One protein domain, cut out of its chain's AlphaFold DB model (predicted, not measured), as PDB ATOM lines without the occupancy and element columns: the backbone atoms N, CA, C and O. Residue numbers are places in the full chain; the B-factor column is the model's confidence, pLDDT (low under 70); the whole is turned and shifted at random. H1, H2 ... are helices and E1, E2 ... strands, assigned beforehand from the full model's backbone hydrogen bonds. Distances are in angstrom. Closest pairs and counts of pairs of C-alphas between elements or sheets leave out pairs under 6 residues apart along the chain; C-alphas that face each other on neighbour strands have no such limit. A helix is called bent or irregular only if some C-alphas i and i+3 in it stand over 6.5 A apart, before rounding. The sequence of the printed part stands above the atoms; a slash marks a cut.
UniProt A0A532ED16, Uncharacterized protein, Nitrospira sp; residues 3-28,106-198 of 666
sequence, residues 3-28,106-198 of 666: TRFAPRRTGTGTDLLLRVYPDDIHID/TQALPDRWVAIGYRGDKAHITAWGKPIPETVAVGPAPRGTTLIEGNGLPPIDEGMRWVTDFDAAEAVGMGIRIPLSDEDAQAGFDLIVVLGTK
ATOM      1  N   THR A   3      19.870 -42.548  -0.252       93.06
ATOM      2  CA  THR A   3      19.560 -41.113  -0.314       93.06
ATOM      3  C   THR A   3      18.065 -40.880  -0.130       93.06
ATOM      4  O   THR A   3      17.238 -41.627  -0.650       93.06
ATOM      5  N   ARG A   4      17.703 -39.832   0.615       93.75
ATOM      6  CA  ARG A   4      16.311 -39.481   0.914       93.75
ATOM      7  C   ARG A   4      16.156 -37.978   1.109       93.75
ATOM      8  O   ARG A   4      16.881 -37.384   1.897       93.75
ATOM      9  N   PHE A   5      15.162 -37.376   0.465       93.44
ATOM     10  CA  PHE A   5      14.709 -36.029   0.813       93.44
ATOM     11  C   PHE A   5      13.791 -36.105   2.042       93.44
ATOM     12  O   PHE A   5      12.921 -36.978   2.123       93.44
ATOM     13  N   ALA A   6      13.991 -35.213   3.008       94.31
ATOM     14  CA  ALA A   6      13.184 -35.125   4.219       94.31
ATOM     15  C   ALA A   6      12.900 -33.655   4.574       94.31
ATOM     16  O   ALA A   6      13.763 -32.805   4.340       94.31
ATOM     17  N   PRO A   7      11.738 -33.330   5.169       93.88
ATOM     18  CA  PRO A   7      11.521 -32.020   5.774       93.88
ATOM     19  C   PRO A   7      12.612 -31.718   6.804       93.88
ATOM     20  O   PRO A   7      13.016 -32.604   7.568       93.88
ATOM     21  N   ARG A   8      13.088 -30.472   6.833       91.38
ATOM     22  CA  ARG A   8      14.097 -30.038   7.800       91.38
ATOM     23  C   ARG A   8      13.563 -30.177   9.224       91.38
ATOM     24  O   ARG A   8      12.413 -29.860   9.512       91.38
ATOM     25  N   ARG A   9      14.421 -30.635  10.139       85.00
ATOM     26  CA  ARG A   9      14.047 -30.880  11.546       85.00
ATOM     27  C   ARG A   9      13.683 -29.626  12.330       85.00
ATOM     28  O   ARG A   9      12.928 -29.708  13.294       85.00
ATOM     29  N   THR A  10      14.262 -28.492  11.957       82.56
ATOM     30  CA  THR A  10      14.062 -27.200  12.612       82.56
ATOM     31  C   THR A  10      13.915 -26.109  11.555       82.56
ATOM     32  O   THR A  10      14.762 -25.951  10.677       82.56
ATOM     33  N   GLY A  11      12.828 -25.341  11.641       81.88
ATOM     34  CA  GLY A  11      12.475 -24.343  10.629       81.88
ATOM     35  C   GLY A  11      11.914 -24.954   9.339       81.88
ATOM     36  O   GLY A  11      11.510 -26.114   9.302       81.88
ATOM     37  N   THR A  12      11.855 -24.144   8.284       85.81
ATOM     38  CA  THR A  12      11.332 -24.529   6.968       85.81
ATOM     39  C   THR A  12      12.435 -25.034   6.028       85.81
ATOM     40  O   THR A  12      13.627 -24.773   6.227       85.81
ATOM     41  N   GLY A  13      12.018 -25.747   4.979       91.69
ATOM     42  CA  GLY A  13      12.876 -26.260   3.910       91.69
ATOM     43  C   GLY A  13      13.083 -27.774   3.960       91.69
ATOM     44  O   GLY A  13      12.497 -28.486   4.781       91.69
ATOM     45  N   THR A  14      13.943 -28.255   3.065       95.19
ATOM     46  CA  THR A  14      14.225 -29.682   2.854       95.19
ATOM     47  C   THR A  14      15.697 -29.977   3.128       95.19
ATOM     48  O   THR A  14      16.580 -29.183   2.793       95.19
ATOM     49  N   ASP A  15      15.968 -31.143   3.705       95.94
ATOM     50  CA  ASP A  15      17.305 -31.707   3.833       95.94
ATOM     51  C   ASP A  15      17.417 -32.955   2.941       95.94
ATOM     52  O   ASP A  15      16.524 -33.806   2.911       95.94
ATOM     53  N   LEU A  16      18.539 -33.092   2.236       95.56
ATOM     54  CA  LEU A  16      18.950 -34.341   1.609       95.56
ATOM     55  C   LEU A  16      19.738 -35.157   2.638       95.56
ATOM     56  O   LEU A  16      20.833 -34.786   3.058       95.56
ATOM     57  N   LEU A  17      19.155 -36.276   3.048       96.69
ATOM     58  CA  LEU A  17      19.773 -37.276   3.902       96.69
ATOM     59  C   LEU A  17      20.520 -38.276   3.020       96.69
ATOM     60  O   LEU A  17      19.949 -38.822   2.075       96.69
ATOM     61  N   LEU A  18      21.787 -38.525   3.331       96.69
ATOM     62  CA  LEU A  18      22.625 -39.496   2.640       96.69
ATOM     63  C   LEU A  18      23.260 -40.437   3.661       96.69
ATOM     64  O   LEU A  18      23.854 -39.967   4.628       96.69
ATOM     65  N   ARG A  19      23.177 -41.751   3.440       96.88
ATOM     66  CA  ARG A  19      23.859 -42.764   4.257       96.88
ATOM     67  C   ARG A  19      24.774 -43.620   3.383       96.88
ATOM     68  O   ARG A  19      24.370 -44.151   2.343       96.88
ATOM     69  N   VAL A  20      26.024 -43.753   3.811       95.50
ATOM     70  CA  VAL A  20      27.009 -44.638   3.188       95.50
ATOM     71  C   VAL A  20      27.010 -45.963   3.941       95.50
ATOM     72  O   VAL A  20      26.984 -45.982   5.167       95.50
ATOM     73  N   TYR A  21      27.051 -47.064   3.198       93.44
ATOM     74  CA  TYR A  21      27.284 -48.399   3.739       93.44
ATOM     75  C   TYR A  21      28.629 -48.882   3.179       93.44
ATOM     76  O   TYR A  21      28.887 -48.617   1.998       93.44
ATOM     77  N   PRO A  22      29.488 -49.519   3.992       92.69
ATOM     78  CA  PRO A  22      30.724 -50.123   3.510       92.69
ATOM     79  C   PRO A  22      30.414 -51.291   2.564       92.69
ATOM     80  O   PRO A  22      29.356 -51.910   2.658       92.69
ATOM     81  N   ASP A  23      31.346 -51.569   1.658       90.94
ATOM     82  CA  ASP A  23      31.349 -52.777   0.823       90.94
ATOM     83  C   ASP A  23      32.154 -53.884   1.537       90.94
ATOM     84  O   ASP A  23      32.955 -53.569   2.424       90.94
ATOM     85  N   ASP A  24      31.970 -55.153   1.167       89.75
ATOM     86  CA  ASP A  24      32.447 -56.317   1.940       89.75
ATOM     87  C   ASP A  24      33.968 -56.309   2.160       89.75
ATOM     88  O   ASP A  24      34.450 -56.664   3.233       89.75
ATOM     89  N   ILE A  25      34.733 -55.776   1.201       92.44
ATOM     90  CA  ILE A  25      36.181 -55.554   1.329       92.44
ATOM     91  C   ILE A  25      36.594 -54.757   2.576       92.44
ATOM     92  O   ILE A  25      37.697 -54.953   3.084       92.44
ATOM     93  N   HIS A  26      35.740 -53.874   3.093       93.94
ATOM     94  CA  HIS A  26      36.014 -53.110   4.310       93.94
ATOM     95  C   HIS A  26      35.647 -53.858   5.597       93.94
ATOM     96  O   HIS A  26      35.949 -53.343   6.668       93.94
ATOM     97  N   ILE A  27      34.999 -55.021   5.540       93.62
ATOM     98  CA  ILE A  27      34.489 -55.729   6.720       93.62
ATOM     99  C   ILE A  27      35.529 -56.735   7.230       93.62
ATOM    100  O   ILE A  27      35.974 -57.611   6.500       93.62
ATOM    101  N   ASP A  28      35.890 -56.629   8.507       94.56
ATOM    102  CA  ASP A  28      36.741 -57.575   9.229       94.56
ATOM    103  C   ASP A  28      35.886 -58.347  10.242       94.56
ATOM    104  O   ASP A  28      35.450 -57.814  11.267       94.56
ATOM    105  N   THR A 106      34.289 -52.432  10.517       94.75
ATOM    106  CA  THR A 106      34.957 -51.873   9.347       94.75
ATOM    107  C   THR A 106      36.438 -51.584   9.586       94.75
ATOM    108  O   THR A 106      36.784 -50.932  10.568       94.75
ATOM    109  N   GLN A 107      37.293 -51.947   8.637       93.81
ATOM    110  CA  GLN A 107      38.695 -51.542   8.530       93.81
ATOM    111  C   GLN A 107      38.882 -50.557   7.367       93.81
ATOM    112  O   GLN A 107      38.165 -50.592   6.364       93.81
ATOM    113  N   ALA A 108      39.902 -49.701   7.467       93.62
ATOM    114  CA  ALA A 108      40.353 -48.818   6.384       93.62
ATOM    115  C   ALA A 108      39.268 -47.900   5.767       93.62
ATOM    116  O   ALA A 108      39.407 -47.466   4.621       93.62
ATOM    117  N   LEU A 109      38.212 -47.567   6.520       95.81
ATOM    118  CA  LEU A 109      37.279 -46.498   6.146       95.81
ATOM    119  C   LEU A 109      38.006 -45.152   6.052       95.81
ATOM    120  O   LEU A 109      38.953 -44.929   6.801       95.81
ATOM    121  N   PRO A 110      37.569 -44.228   5.179       96.12
ATOM    122  CA  PRO A 110      38.140 -42.885   5.106       96.12
ATOM    123  C   PRO A 110      37.959 -42.104   6.414       96.12
ATOM    124  O   PRO A 110      37.074 -42.398   7.205       96.12
ATOM    125  N   ASP A 111      38.726 -41.028   6.609       96.38
ATOM    126  CA  ASP A 111      38.613 -40.222   7.841       96.38
ATOM    127  C   ASP A 111      37.282 -39.445   7.929       96.38
ATOM    128  O   ASP A 111      36.903 -38.965   8.998       96.38
ATOM    129  N   ARG A 112      36.623 -39.244   6.780       96.25
ATOM    130  CA  ARG A 112      35.268 -38.697   6.597       96.25
ATOM    131  C   ARG A 112      34.817 -38.854   5.145       96.25
ATOM    132  O   ARG A 112      35.652 -38.941   4.240       96.25
ATOM    133  N   TRP A 113      33.509 -38.784   4.926       96.81
ATOM    134  CA  TRP A 113      32.910 -38.655   3.596       96.81
ATOM    135  C   TRP A 113      32.771 -37.183   3.163       96.81
ATOM    136  O   TRP A 113      32.598 -36.284   3.989       96.81
ATOM    137  N   VAL A 114      32.782 -36.943   1.852       96.75
ATOM    138  CA  VAL A 114      32.335 -35.699   1.213       96.75
ATOM    139  C   VAL A 114      31.362 -36.036   0.085       96.75
ATOM    140  O   VAL A 114      31.684 -36.821  -0.803       96.75
ATOM    141  N   ALA A 115      30.163 -35.462   0.128       96.88
ATOM    142  CA  ALA A 115      29.146 -35.596  -0.908       96.88
ATOM    143  C   ALA A 115      29.165 -34.370  -1.824       96.88
ATOM    144  O   ALA A 115      29.193 -33.234  -1.347       96.88
ATOM    145  N   ILE A 116      29.132 -34.598  -3.135       95.69
ATOM    146  CA  ILE A 116      29.128 -33.561  -4.167       95.69
ATOM    147  C   ILE A 116      27.926 -33.805  -5.081       95.69
ATOM    148  O   ILE A 116      27.857 -34.838  -5.748       95.69
ATOM    149  N   GLY A 117      26.981 -32.864  -5.099       94.62
ATOM    150  CA  GLY A 117      25.815 -32.900  -5.982       94.62
ATOM    151  C   GLY A 117      26.065 -32.068  -7.235       94.62
ATOM    152  O   GLY A 117      26.466 -30.903  -7.143       94.62
ATOM    153  N   TYR A 118      25.839 -32.667  -8.399       91.88
ATOM    154  CA  TYR A 118      26.067 -32.073  -9.710       91.88
ATOM    155  C   TYR A 118      24.750 -31.748 -10.420       91.88
ATOM    156  O   TYR A 118      23.792 -32.519 -10.351       91.88
ATOM    157  N   ARG A 119      24.740 -30.624 -11.144       89.56
ATOM    158  CA  ARG A 119      23.743 -30.298 -12.171       89.56
ATOM    159  C   ARG A 119      24.513 -29.935 -13.445       89.56
ATOM    160  O   ARG A 119      25.312 -28.991 -13.450       89.56
ATOM    161  N   GLY A 120      24.387 -30.751 -14.486       83.50
ATOM    162  CA  GLY A 120      25.354 -30.829 -15.584       83.50
ATOM    163  C   GLY A 120      26.795 -31.046 -15.086       83.50
ATOM    164  O   GLY A 120      27.042 -31.736 -14.102       83.50
ATOM    165  N   ASP A 121      27.770 -30.402 -15.734       77.12
ATOM    166  CA  ASP A 121      29.195 -30.464 -15.352       77.12
ATOM    167  C   ASP A 121      29.558 -29.664 -14.074       77.12
ATOM    168  O   ASP A 121      30.727 -29.632 -13.676       77.12
ATOM    169  N   LYS A 122      28.602 -28.978 -13.427       86.81
ATOM    170  CA  LYS A 122      28.869 -28.101 -12.275       86.81
ATOM    171  C   LYS A 122      28.513 -28.781 -10.958       86.81
ATOM    172  O   LYS A 122      27.384 -29.224 -10.769       86.81
ATOM    173  N   ALA A 123      29.459 -28.781 -10.019       91.19
ATOM    174  CA  ALA A 123      29.167 -29.065  -8.619       91.19
ATOM    175  C   ALA A 123      28.319 -27.910  -8.058       91.19
ATOM    176  O   ALA A 123      28.811 -26.789  -7.938       91.19
ATOM    177  N   HIS A 124      27.050 -28.188  -7.767       91.81
ATOM    178  CA  HIS A 124      26.111 -27.238  -7.171       91.81
ATOM    179  C   HIS A 124      26.221 -27.229  -5.645       91.81
ATOM    180  O   HIS A 124      26.190 -26.168  -5.030       91.81
ATOM    181  N   ILE A 125      26.423 -28.402  -5.039       93.75
ATOM    182  CA  ILE A 125      26.577 -28.542  -3.590       93.75
ATOM    183  C   ILE A 125      27.788 -29.403  -3.241       93.75
ATOM    184  O   ILE A 125      28.174 -30.312  -3.978       93.75
ATOM    185  N   THR A 126      28.419 -29.111  -2.107       96.12
ATOM    186  CA  THR A 126      29.494 -29.918  -1.523       96.12
ATOM    187  C   THR A 126      29.324 -29.920  -0.012       96.12
ATOM    188  O   THR A 126      29.404 -28.869   0.620       96.12
ATOM    189  N   ALA A 127      29.087 -31.096   0.562       96.38
ATOM    190  CA  ALA A 127      28.818 -31.284   1.981       96.38
ATOM    191  C   ALA A 127      29.795 -32.295   2.586       96.38
ATOM    192  O   ALA A 127      30.090 -33.326   1.984       96.38
ATOM    193  N   TRP A 128      30.290 -32.003   3.786       96.75
ATOM    194  CA  TRP A 128      31.244 -32.846   4.502       96.75
ATOM    195  C   TRP A 128      30.541 -33.593   5.634       96.75
ATOM    196  O   TRP A 128      29.825 -32.982   6.424       96.75
ATOM    197  N   GLY A 129      30.770 -34.902   5.719       96.19
ATOM    198  CA  GLY A 129      30.356 -35.714   6.858       96.19
ATOM    199  C   GLY A 129      31.194 -35.432   8.108       96.19
ATOM    200  O   GLY A 129      32.258 -34.800   8.049       96.19
ATOM    201  N   LYS A 130      30.721 -35.934   9.253       97.38
ATOM    202  CA  LYS A 130      31.504 -35.941  10.498       97.38
ATOM    203  C   LYS A 130      32.702 -36.904  10.374       97.38
ATOM    204  O   LYS A 130      32.714 -37.739   9.466       97.38
ATOM    205  N   PRO A 131      33.727 -36.784  11.239       97.25
ATOM    206  CA  PRO A 131      34.797 -37.773  11.306       97.25
ATOM    207  C   PRO A 131      34.233 -39.172  11.562       97.25
ATOM    208  O   PRO A 131      33.315 -39.320  12.368       97.25
ATOM    209  N   ILE A 132      34.794 -40.174  10.894       97.31
ATOM    210  CA  ILE A 132      34.423 -41.579  11.089       97.31
ATOM    211  C   ILE A 132      35.406 -42.186  12.106       97.31
ATOM    212  O   ILE A 132      36.608 -41.924  11.996       97.31
ATOM    213  N   PRO A 133      34.945 -42.958  13.109       95.25
ATOM    214  CA  PRO A 133      35.830 -43.734  13.979       95.25
ATOM    215  C   PRO A 133      36.702 -44.719  13.181       95.25
ATOM    216  O   PRO A 133      36.302 -45.173  12.114       95.25
ATOM    217  N   GLU A 134      37.872 -45.104  13.705       93.50
ATOM    218  CA  GLU A 134      38.763 -46.053  13.001       93.50
ATOM    219  C   GLU A 134      38.089 -47.409  12.712       93.50
ATOM    220  O   GLU A 134      38.429 -48.054  11.722       93.50
ATOM    221  N   THR A 135      37.122 -47.818  13.544       93.62
ATOM    222  CA  THR A 135      36.261 -48.985  13.318       93.62
ATOM    223  C   THR A 135      34.799 -48.668  13.653       93.62
ATOM    224  O   THR A 135      34.500 -47.957  14.611       93.62
ATOM    225  N   VAL A 136      33.872 -49.216  12.864       93.81
ATOM    226  CA  VAL A 136      32.417 -49.134  13.068       93.81
ATOM    227  C   VAL A 136      31.854 -50.554  12.988       93.81
ATOM    228  O   VAL A 136      32.191 -51.283  12.058       93.81
ATOM    229  N   ALA A 137      31.029 -50.977  13.948       92.75
ATOM    230  CA  ALA A 137      30.430 -52.314  13.925       92.75
ATOM    231  C   ALA A 137      29.375 -52.423  12.807       92.75
ATOM    232  O   ALA A 137      28.547 -51.529  12.643       92.75
ATOM    233  N   VAL A 138      29.406 -53.511  12.035       90.31
ATOM    234  CA  VAL A 138      28.493 -53.767  10.897       90.31
ATOM    235  C   VAL A 138      27.576 -54.970  11.117       90.31
ATOM    236  O   VAL A 138      26.686 -55.223  10.311       90.31
ATOM    237  N   GLY A 139      27.777 -55.704  12.208       86.31
ATOM    238  CA  GLY A 139      26.983 -56.863  12.598       86.31
ATOM    239  C   GLY A 139      26.860 -56.963  14.119       86.31
ATOM    240  O   GLY A 139      27.477 -56.163  14.831       86.31
ATOM    241  N   PRO A 140      26.052 -57.916  14.613       81.88
ATOM    242  CA  PRO A 140      25.763 -58.049  16.036       81.88
ATOM    243  C   PRO A 140      27.013 -58.413  16.846       81.88
ATOM    244  O   PRO A 140      28.008 -58.892  16.302       81.88
ATOM    245  N   ALA A 141      26.960 -58.201  18.158       82.19
ATOM    246  CA  ALA A 141      27.983 -58.623  19.102       82.19
ATOM    247  C   ALA A 141      27.508 -59.873  19.870       82.19
ATOM    248  O   ALA A 141      26.449 -59.830  20.492       82.19
ATOM    249  N   PRO A 142      28.301 -60.961  19.951       75.88
ATOM    250  CA  PRO A 142      27.889 -62.187  20.652       75.88
ATOM    251  C   PRO A 142      27.702 -61.991  22.165       75.88
ATOM    252  O   PRO A 142      27.081 -62.809  22.837       75.88
ATOM    253  N   ARG A 143      28.260 -60.904  22.714       69.81
ATOM    254  CA  ARG A 143      28.168 -60.497  24.123       69.81
ATOM    255  C   ARG A 143      27.590 -59.077  24.265       69.81
ATOM    256  O   ARG A 143      27.957 -58.353  25.188       69.81
ATOM    257  N   GLY A 144      26.751 -58.648  23.320       61.34
ATOM    258  CA  GLY A 144      26.087 -57.346  23.352       61.34
ATOM    259  C   GLY A 144      25.166 -57.201  24.565       61.34
ATOM    260  O   GLY A 144      24.242 -57.986  24.753       61.34
ATOM    261  N   THR A 145      25.430 -56.212  25.423       54.16
ATOM    262  CA  THR A 145      24.709 -56.039  26.701       54.16
ATOM    263  C   THR A 145      23.476 -55.142  26.611       54.16
ATOM    264  O   THR A 145      22.720 -55.063  27.575       54.16
ATOM    265  N   THR A 146      23.281 -54.450  25.486       60.09
ATOM    266  CA  THR A 146      22.184 -53.495  25.289       60.09
ATOM    267  C   THR A 146      21.543 -53.736  23.931       60.09
ATOM    268  O   THR A 146      22.019 -53.238  22.909       60.09
ATOM    269  N   LEU A 147      20.456 -54.504  23.943       62.56
ATOM    270  CA  LEU A 147      19.597 -54.715  22.788       62.56
ATOM    271  C   LEU A 147      18.576 -53.575  22.702       62.56
ATOM    272  O   LEU A 147      17.816 -53.343  23.641       62.56
ATOM    273  N   ILE A 148      18.549 -52.873  21.573       62.84
ATOM    274  CA  ILE A 148      17.524 -51.876  21.265       62.84
ATOM    275  C   ILE A 148      16.334 -52.613  20.653       62.84
ATOM    276  O   ILE A 148      16.432 -53.123  19.533       62.84
ATOM    277  N   GLU A 149      15.208 -52.659  21.364       62.06
ATOM    278  CA  GLU A 149      13.951 -53.159  20.805       62.06
ATOM    279  C   GLU A 149      13.477 -52.246  19.665       62.06
ATOM    280  O   GLU A 149      13.309 -51.036  19.831       62.06
ATOM    281  N   GLY A 150      13.276 -52.825  18.481       54.91
ATOM    282  CA  GLY A 150      12.705 -52.124  17.336       54.91
ATOM    283  C   GLY A 150      11.187 -52.276  17.278       54.91
ATOM    284  O   GLY A 150      10.642 -53.300  17.686       54.91
ATOM    285  N   ASN A 151      10.498 -51.303  16.675       55.72
ATOM    286  CA  ASN A 151       9.062 -51.378  16.375       55.72
ATOM    287  C   ASN A 151       8.771 -52.468  15.315       55.72
ATOM    288  O   ASN A 151       8.569 -52.160  14.141       55.72
ATOM    289  N   GLY A 152       8.788 -53.743  15.715       58.12
ATOM    290  CA  GLY A 152       8.615 -54.904  14.833       58.12
ATOM    291  C   GLY A 152       9.883 -55.372  14.101       58.12
ATOM    292  O   GLY A 152       9.781 -56.167  13.170       58.12
ATOM    293  N   LEU A 153      11.069 -54.901  14.503       60.06
ATOM    294  CA  LEU A 153      12.364 -55.367  13.984       60.06
ATOM    295  C   LEU A 153      13.094 -56.213  15.042       60.06
ATOM    296  O   LEU A 153      12.915 -55.947  16.233       60.06
ATOM    297  N   PRO A 154      13.936 -57.191  14.641       61.66
ATOM    298  CA  PRO A 154      14.804 -57.906  15.574       61.66
ATOM    299  C   PRO A 154      15.641 -56.924  16.409       61.66
ATOM    300  O   PRO A 154      16.094 -55.919  15.849       61.66
ATOM    301  N   PRO A 155      15.866 -57.187  17.710       65.81
ATOM    302  CA  PRO A 155      16.654 -56.289  18.539       65.81
ATOM    303  C   PRO A 155      18.081 -56.156  18.003       65.81
ATOM    304  O   PRO A 155      18.702 -57.153  17.629       65.81
ATOM    305  N   ILE A 156      18.596 -54.928  17.966       73.88
ATOM    306  CA  ILE A 156      19.947 -54.627  17.470       73.88
ATOM    307  C   ILE A 156      20.835 -54.112  18.598       73.88
ATOM    308  O   ILE A 156      20.374 -53.386  19.476       73.88
ATOM    309  N   ASP A 157      22.121 -54.440  18.547       78.62
ATOM    310  CA  ASP A 157      23.112 -53.850  19.444       78.62
ATOM    311  C   ASP A 157      23.280 -52.348  19.181       78.62
ATOM    312  O   ASP A 157      23.230 -51.899  18.032       78.62
ATOM    313  N   GLU A 158      23.597 -51.567  20.219       81.75
ATOM    314  CA  GLU A 158      23.896 -50.129  20.079       81.75
ATOM    315  C   GLU A 158      25.002 -49.860  19.032       81.75
ATOM    316  O   GLU A 158      24.925 -48.898  18.271       81.75
ATOM    317  N   GLY A 159      25.982 -50.765  18.898       82.75
ATOM    318  CA  GLY A 159      27.022 -50.687  17.862       82.75
ATOM    319  C   GLY A 159      26.497 -50.782  16.421       82.75
ATOM    320  O   GLY A 159      27.106 -50.214  15.517       82.75
ATOM    321  N   MET A 160      25.355 -51.442  16.200       86.56
ATOM    322  CA  MET A 160      24.668 -51.533  14.905       86.56
ATOM    323  C   MET A 160      23.620 -50.439  14.686       86.56
ATOM    324  O   MET A 160      23.101 -50.314  13.575       86.56
ATOM    325  N   ARG A 161      23.288 -49.636  15.703       88.38
ATOM    326  CA  ARG A 161      22.173 -48.674  15.662       88.38
ATOM    327  C   ARG A 161      22.187 -47.762  14.432       88.38
ATOM    328  O   ARG A 161      21.140 -47.471  13.865       88.38
ATOM    329  N   TRP A 162      23.372 -47.348  13.984       92.19
ATOM    330  CA  TRP A 162      23.565 -46.495  12.807       92.19
ATOM    331  C   TRP A 162      23.034 -47.087  11.486       92.19
ATOM    332  O   TRP A 162      22.737 -46.335  10.553       92.19
ATOM    333  N   VAL A 163      22.889 -48.415  11.398       89.44
ATOM    334  CA  VAL A 163      22.346 -49.111  10.221       89.44
ATOM    335  C   VAL A 163      20.861 -48.781  10.029       89.44
ATOM    336  O   VAL A 163      20.412 -48.621   8.896       89.44
ATOM    337  N   THR A 164      20.098 -48.613  11.114       87.44
ATOM    338  CA  THR A 164      18.655 -48.319  11.068       87.44
ATOM    339  C   THR A 164      18.358 -46.847  11.380       87.44
ATOM    340  O   THR A 164      17.682 -46.175  10.599       87.44
ATOM    341  N   ASP A 165      18.946 -46.291  12.441       90.75
ATOM    342  CA  ASP A 165      18.788 -44.904  12.902       90.75
ATOM    343  C   ASP A 165      19.709 -43.944  12.115       90.75
ATOM    344  O   ASP A 165      20.921 -44.155  11.991       90.75
ATOM    345  N   PHE A 166      19.137 -42.895  11.515       93.75
ATOM    346  CA  PHE A 166      19.907 -41.946  10.701       93.75
ATOM    347  C   PHE A 166      20.736 -40.972  11.548       93.75
ATOM    348  O   PHE A 166      21.801 -40.545  11.107       93.75
ATOM    349  N   ASP A 167      20.301 -40.624  12.760       94.25
ATOM    350  CA  ASP A 167      21.092 -39.742  13.624       94.25
ATOM    351  C   ASP A 167      22.291 -40.471  14.203       94.25
ATOM    352  O   ASP A 167      23.372 -39.890  14.272       94.25
ATOM    353  N   ALA A 168      22.132 -41.754  14.538       94.62
ATOM    354  CA  ALA A 168      23.261 -42.608  14.880       94.62
ATOM    355  C   ALA A 168      24.264 -42.679  13.710       94.62
ATOM    356  O   ALA A 168      25.459 -42.483  13.929       94.62
ATOM    357  N   ALA A 169      23.796 -42.833  12.461       96.38
ATOM    358  CA  ALA A 169      24.657 -42.752  11.272       96.38
ATOM    359  C   ALA A 169      25.371 -41.401  11.139       96.38
ATOM    360  O   ALA A 169      26.580 -41.363  10.911       96.38
ATOM    361  N   GLU A 170      24.655 -40.288  11.302       96.69
ATOM    362  CA  GLU A 170      25.243 -38.949  11.255       96.69
ATOM    363  C   GLU A 170      26.228 -38.709  12.412       96.69
ATOM    364  O   GLU A 170      27.178 -37.942  12.263       96.69
ATOM    365  N   ALA A 171      26.023 -39.326  13.578       96.31
ATOM    366  CA  ALA A 171      26.908 -39.225  14.737       96.31
ATOM    367  C   ALA A 171      28.236 -39.965  14.517       96.31
ATOM    368  O   ALA A 171      29.285 -39.387  14.791       96.31
ATOM    369  N   VAL A 172      28.207 -41.181  13.952       96.50
ATOM    370  CA  VAL A 172      29.417 -41.965  13.616       96.50
ATOM    371  C   VAL A 172      30.033 -41.609  12.251       96.50
ATOM    372  O   VAL A 172      30.918 -42.304  11.764       96.50
ATOM    373  N   GLY A 173      29.556 -40.541  11.603       96.44
ATOM    374  CA  GLY A 173      30.091 -40.038  10.331       96.44
ATOM    375  C   GLY A 173      29.678 -40.819   9.077       96.44
ATOM    376  O   GLY A 173      30.044 -40.409   7.979       96.44
ATOM    377  N   MET A 174      28.887 -41.890   9.203       97.31
ATOM    378  CA  MET A 174      28.370 -42.695   8.081       97.31
ATOM    379  C   MET A 174      27.127 -42.078   7.409       97.31
ATOM    380  O   MET A 174      26.770 -42.450   6.290       97.31
ATOM    381  N   GLY A 175      26.484 -41.115   8.072       97.19
ATOM    382  CA  GLY A 175      25.404 -40.280   7.546       97.19
ATOM    383  C   GLY A 175      25.848 -38.834   7.296       97.19
ATOM    384  O   GLY A 175      26.650 -38.275   8.044       97.19
ATOM    385  N   ILE A 176      25.290 -38.207   6.259       97.31
ATOM    386  CA  ILE A 176      25.448 -36.782   5.944       97.31
ATOM    387  C   ILE A 176      24.055 -36.172   5.774       97.31
ATOM    388  O   ILE A 176      23.287 -36.592   4.908       97.31
ATOM    389  N   ARG A 177      23.735 -35.159   6.584       96.38
ATOM    390  CA  ARG A 177      22.541 -34.320   6.431       96.38
ATOM    391  C   ARG A 177      22.928 -33.050   5.680       96.38
ATOM    392  O   ARG A 177      23.774 -32.289   6.145       96.38
ATOM    393  N   ILE A 178      22.341 -32.848   4.505       95.56
ATOM    394  CA  ILE A 178      22.679 -31.759   3.589       95.56
ATOM    395  C   ILE A 178      21.475 -30.811   3.500       95.56
ATOM    396  O   ILE A 178      20.497 -31.158   2.837       95.56
ATOM    397  N   PRO A 179      21.497 -29.632   4.145       94.75
ATOM    398  CA  PRO A 179      20.410 -28.671   4.015       94.75
ATOM    399  C   PRO A 179      20.379 -28.115   2.589       94.75
ATOM    400  O   PRO A 179      21.388 -27.609   2.095       94.75
ATOM    401  N   LEU A 180      19.225 -28.212   1.929       94.62
ATOM    402  CA  LEU A 180      19.026 -27.686   0.581       94.62
ATOM    403  C   LEU A 180      18.408 -26.284   0.605       94.62
ATOM    404  O   LEU A 180      17.730 -25.895   1.566       94.62
ATOM    405  N   SER A 181      18.644 -25.545  -0.480       92.25
ATOM    406  CA  SER A 181      17.809 -24.412  -0.876       92.25
ATOM    407  C   SER A 181      16.487 -24.924  -1.464       92.25
ATOM    408  O   SER A 181      16.410 -26.076  -1.897       92.25
ATOM    409  N   ASP A 182      15.453 -24.082  -1.522       91.00
ATOM    410  CA  ASP A 182      14.184 -24.468  -2.157       91.00
ATOM    411  C   ASP A 182      14.369 -24.742  -3.664       91.00
ATOM    412  O   ASP A 182      13.766 -25.671  -4.201       91.00
ATOM    413  N   GLU A 183      15.284 -24.017  -4.328       91.12
ATOM    414  CA  GLU A 183      15.680 -24.276  -5.720       91.12
ATOM    415  C   GLU A 183      16.299 -25.674  -5.874       91.12
ATOM    416  O   GLU A 183      15.885 -26.438  -6.740       91.12
ATOM    417  N   ASP A 184      17.263 -26.045  -5.026       91.38
ATOM    418  CA  ASP A 184      17.928 -27.352  -5.109       91.38
ATOM    419  C   ASP A 184      17.015 -28.506  -4.686       91.38
ATOM    420  O   ASP A 184      17.133 -29.609  -5.220       91.38
ATOM    421  N   ALA A 185      16.084 -28.264  -3.761       91.19
ATOM    422  CA  ALA A 185      15.068 -29.239  -3.380       91.19
ATOM    423  C   ALA A 185      14.059 -29.494  -4.512       91.19
ATOM    424  O   ALA A 185      13.628 -30.633  -4.688       91.19
ATOM    425  N   GLN A 186      13.700 -28.464  -5.288       90.75
ATOM    426  CA  GLN A 186      12.768 -28.584  -6.411       90.75
ATOM    427  C   GLN A 186      13.437 -29.094  -7.698       90.75
ATOM    428  O   GLN A 186      12.839 -29.887  -8.424       90.75
ATOM    429  N   ALA A 187      14.660 -28.647  -7.996       90.81
ATOM    430  CA  ALA A 187      15.383 -28.997  -9.220       90.81
ATOM    431  C   ALA A 187      16.219 -30.284  -9.100       90.81
ATOM    432  O   ALA A 187      16.536 -30.903 -10.115       90.81
ATOM    433  N   GLY A 188      16.597 -30.685  -7.884       90.75
ATOM    434  CA  GLY A 188      17.403 -31.878  -7.637       90.75
ATOM    435  C   GLY A 188      18.821 -31.820  -8.226       90.75
ATOM    436  O   GLY A 188      19.402 -30.748  -8.451       90.75
ATOM    437  N   PHE A 189      19.381 -33.013  -8.451       92.44
ATOM    438  CA  PHE A 189      20.744 -33.251  -8.933       92.44
ATOM    439  C   PHE A 189      20.752 -34.377  -9.972       92.44
ATOM    440  O   PHE A 189      20.088 -35.393  -9.775       92.44
ATOM    441  N   ASP A 190      21.561 -34.232 -11.022       88.50
ATOM    442  CA  ASP A 190      21.741 -35.258 -12.063       88.50
ATOM    443  C   ASP A 190      22.642 -36.407 -11.581       88.50
ATOM    444  O   ASP A 190      22.529 -37.548 -12.026       88.50
ATOM    445  N   LEU A 191      23.572 -36.096 -10.672       88.81
ATOM    446  CA  LEU A 191      24.532 -37.038 -10.102       88.81
ATOM    447  C   LEU A 191      24.930 -36.594  -8.692       88.81
ATOM    448  O   LEU A 191      25.289 -35.437  -8.475       88.81
ATOM    449  N   ILE A 192      24.949 -37.533  -7.748       91.69
ATOM    450  CA  ILE A 192      25.570 -37.352  -6.432       91.69
ATOM    451  C   ILE A 192      26.780 -38.279  -6.360       91.69
ATOM    452  O   ILE A 192      26.647 -39.494  -6.488       91.69
ATOM    453  N   VAL A 193      27.959 -37.703  -6.138       93.81
ATOM    454  CA  VAL A 193      29.203 -38.448  -5.928       93.81
ATOM    455  C   VAL A 193      29.594 -38.331  -4.464       93.81
ATOM    456  O   VAL A 193      29.749 -37.221  -3.956       93.81
ATOM    457  N   VAL A 194      29.786 -39.462  -3.791       95.12
ATOM    458  CA  VAL A 194      30.331 -39.495  -2.430       95.12
ATOM    459  C   VAL A 194      31.753 -40.015  -2.484       95.12
ATOM    460  O   VAL A 194      32.022 -41.062  -3.067       95.12
ATOM    461  N   LEU A 195      32.666 -39.249  -1.899       94.12
ATOM    462  CA  LEU A 195      34.091 -39.522  -1.901       94.12
ATOM    463  C   LEU A 195      34.604 -39.638  -0.465       94.12
ATOM    464  O   LEU A 195      34.087 -38.983   0.437       94.12
ATOM    465  N   GLY A 196      35.654 -40.425  -0.253       92.06
ATOM    466  CA  GLY A 196      36.316 -40.551   1.040       92.06
ATOM    467  C   GLY A 196      37.819 -40.735   0.872       92.06
ATOM    468  O   GLY A 196      38.268 -41.313  -0.114       92.06
ATOM    469  N   THR A 197      38.608 -40.228   1.819       89.25
ATOM    470  CA  THR A 197      40.070 -40.397   1.819       89.25
ATOM    471  C   THR A 197      40.592 -40.704   3.220       89.25
ATOM    472  O   THR A 197      40.259 -39.980   4.160       89.25
ATOM    473  N   LYS A 198      41.456 -41.717   3.363       92.88
ATOM    474  CA  LYS A 198      42.300 -41.892   4.556       92.88
ATOM    475  C   LYS A 198      43.545 -41.017   4.391       92.88
ATOM    476  O   LYS A 198      44.364 -41.264   3.510       92.88
TER     477      LYS A 198
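Overview. This is residues 3 to 28 and 106 to 198 of the 666 residues of an uncharacterized protein of Nitrospira sp (UniProt A0A532ED16). Two small antiparallel sheets, E1-E2-E5 and E4-E3-E6, make a sandwich, two sheets partly face to face, their strands crossed at 61 degrees. H2 and H3 pack on opposite faces of the first sheet, and the long stretch of residues 129 to 157 makes one end of the longest axis before H1. The printed part has 119 residues, with E1 E2 E3 E4 H1 H2 E5 H3 E6 along it; the class is mixed, with under half of the residues in named elements. It is only just compact, close to loose, with a radius of gyration of the C-alphas of 16.0 A and spans of 48, 33 and 19 A.

Along the chain. E1 is residues 3 to 7, from C-alpha 3 at (19.560, -41.113, -0.314). E2 is residues 14 to 19, E3 113 to 119 with 20.1 A, and E4 122 to 128 with 17.6 A. H1 is residues 158 to 164, irregular, with C-alphas 159 and 162 7.4 A apart. H2 is residues 166 to 171, E5 175 to 179, H3 182 to 187, and E6 191 to 196, ending at (36.316, -40.551, 1.040).

Arrangement. E1 and E2 form a hairpin, with N 4 and O 17 2.9 A apart. E2 and E5 are antiparallel, with N 16 and O 178 2.8 A apart. E3 and E4 form a hairpin, with N 115 and O 127 2.8 A apart; E3 and E6 are antiparallel, with N 116 and O 193 2.8 A apart. The closest C-alphas of E4 and E5, Ala 127 and Ile 178, are 6.4 A apart. H2 is on the sheet E1 E2 E5, its Ala 169 closest to Gly 175 of E5, C-alphas 4.5 A apart. H3 is on the opposite face, its Ala 185 closest to Thr 14 of E2, C-alphas 6.3 A apart. H1 and H2 touch only at the corner, C-alphas 162 and 169 4.2 A apart. In H2 and H3 every O i to N i+4 pair is within hydrogen-bond range; in H1 0 of 3 are, and 3 of 4 O i to N i+3 pairs.

Size, cuts and confidence. The C-alphas of Gly 120 and Arg 143 are farthest apart, 49.6 A. Residues 29 to 105 are not printed; C-alphas 28 and 106 are 6.0 A apart across the cut. The link E4 to H1 is long. Residues 143 to 155 have pLDDT under 70.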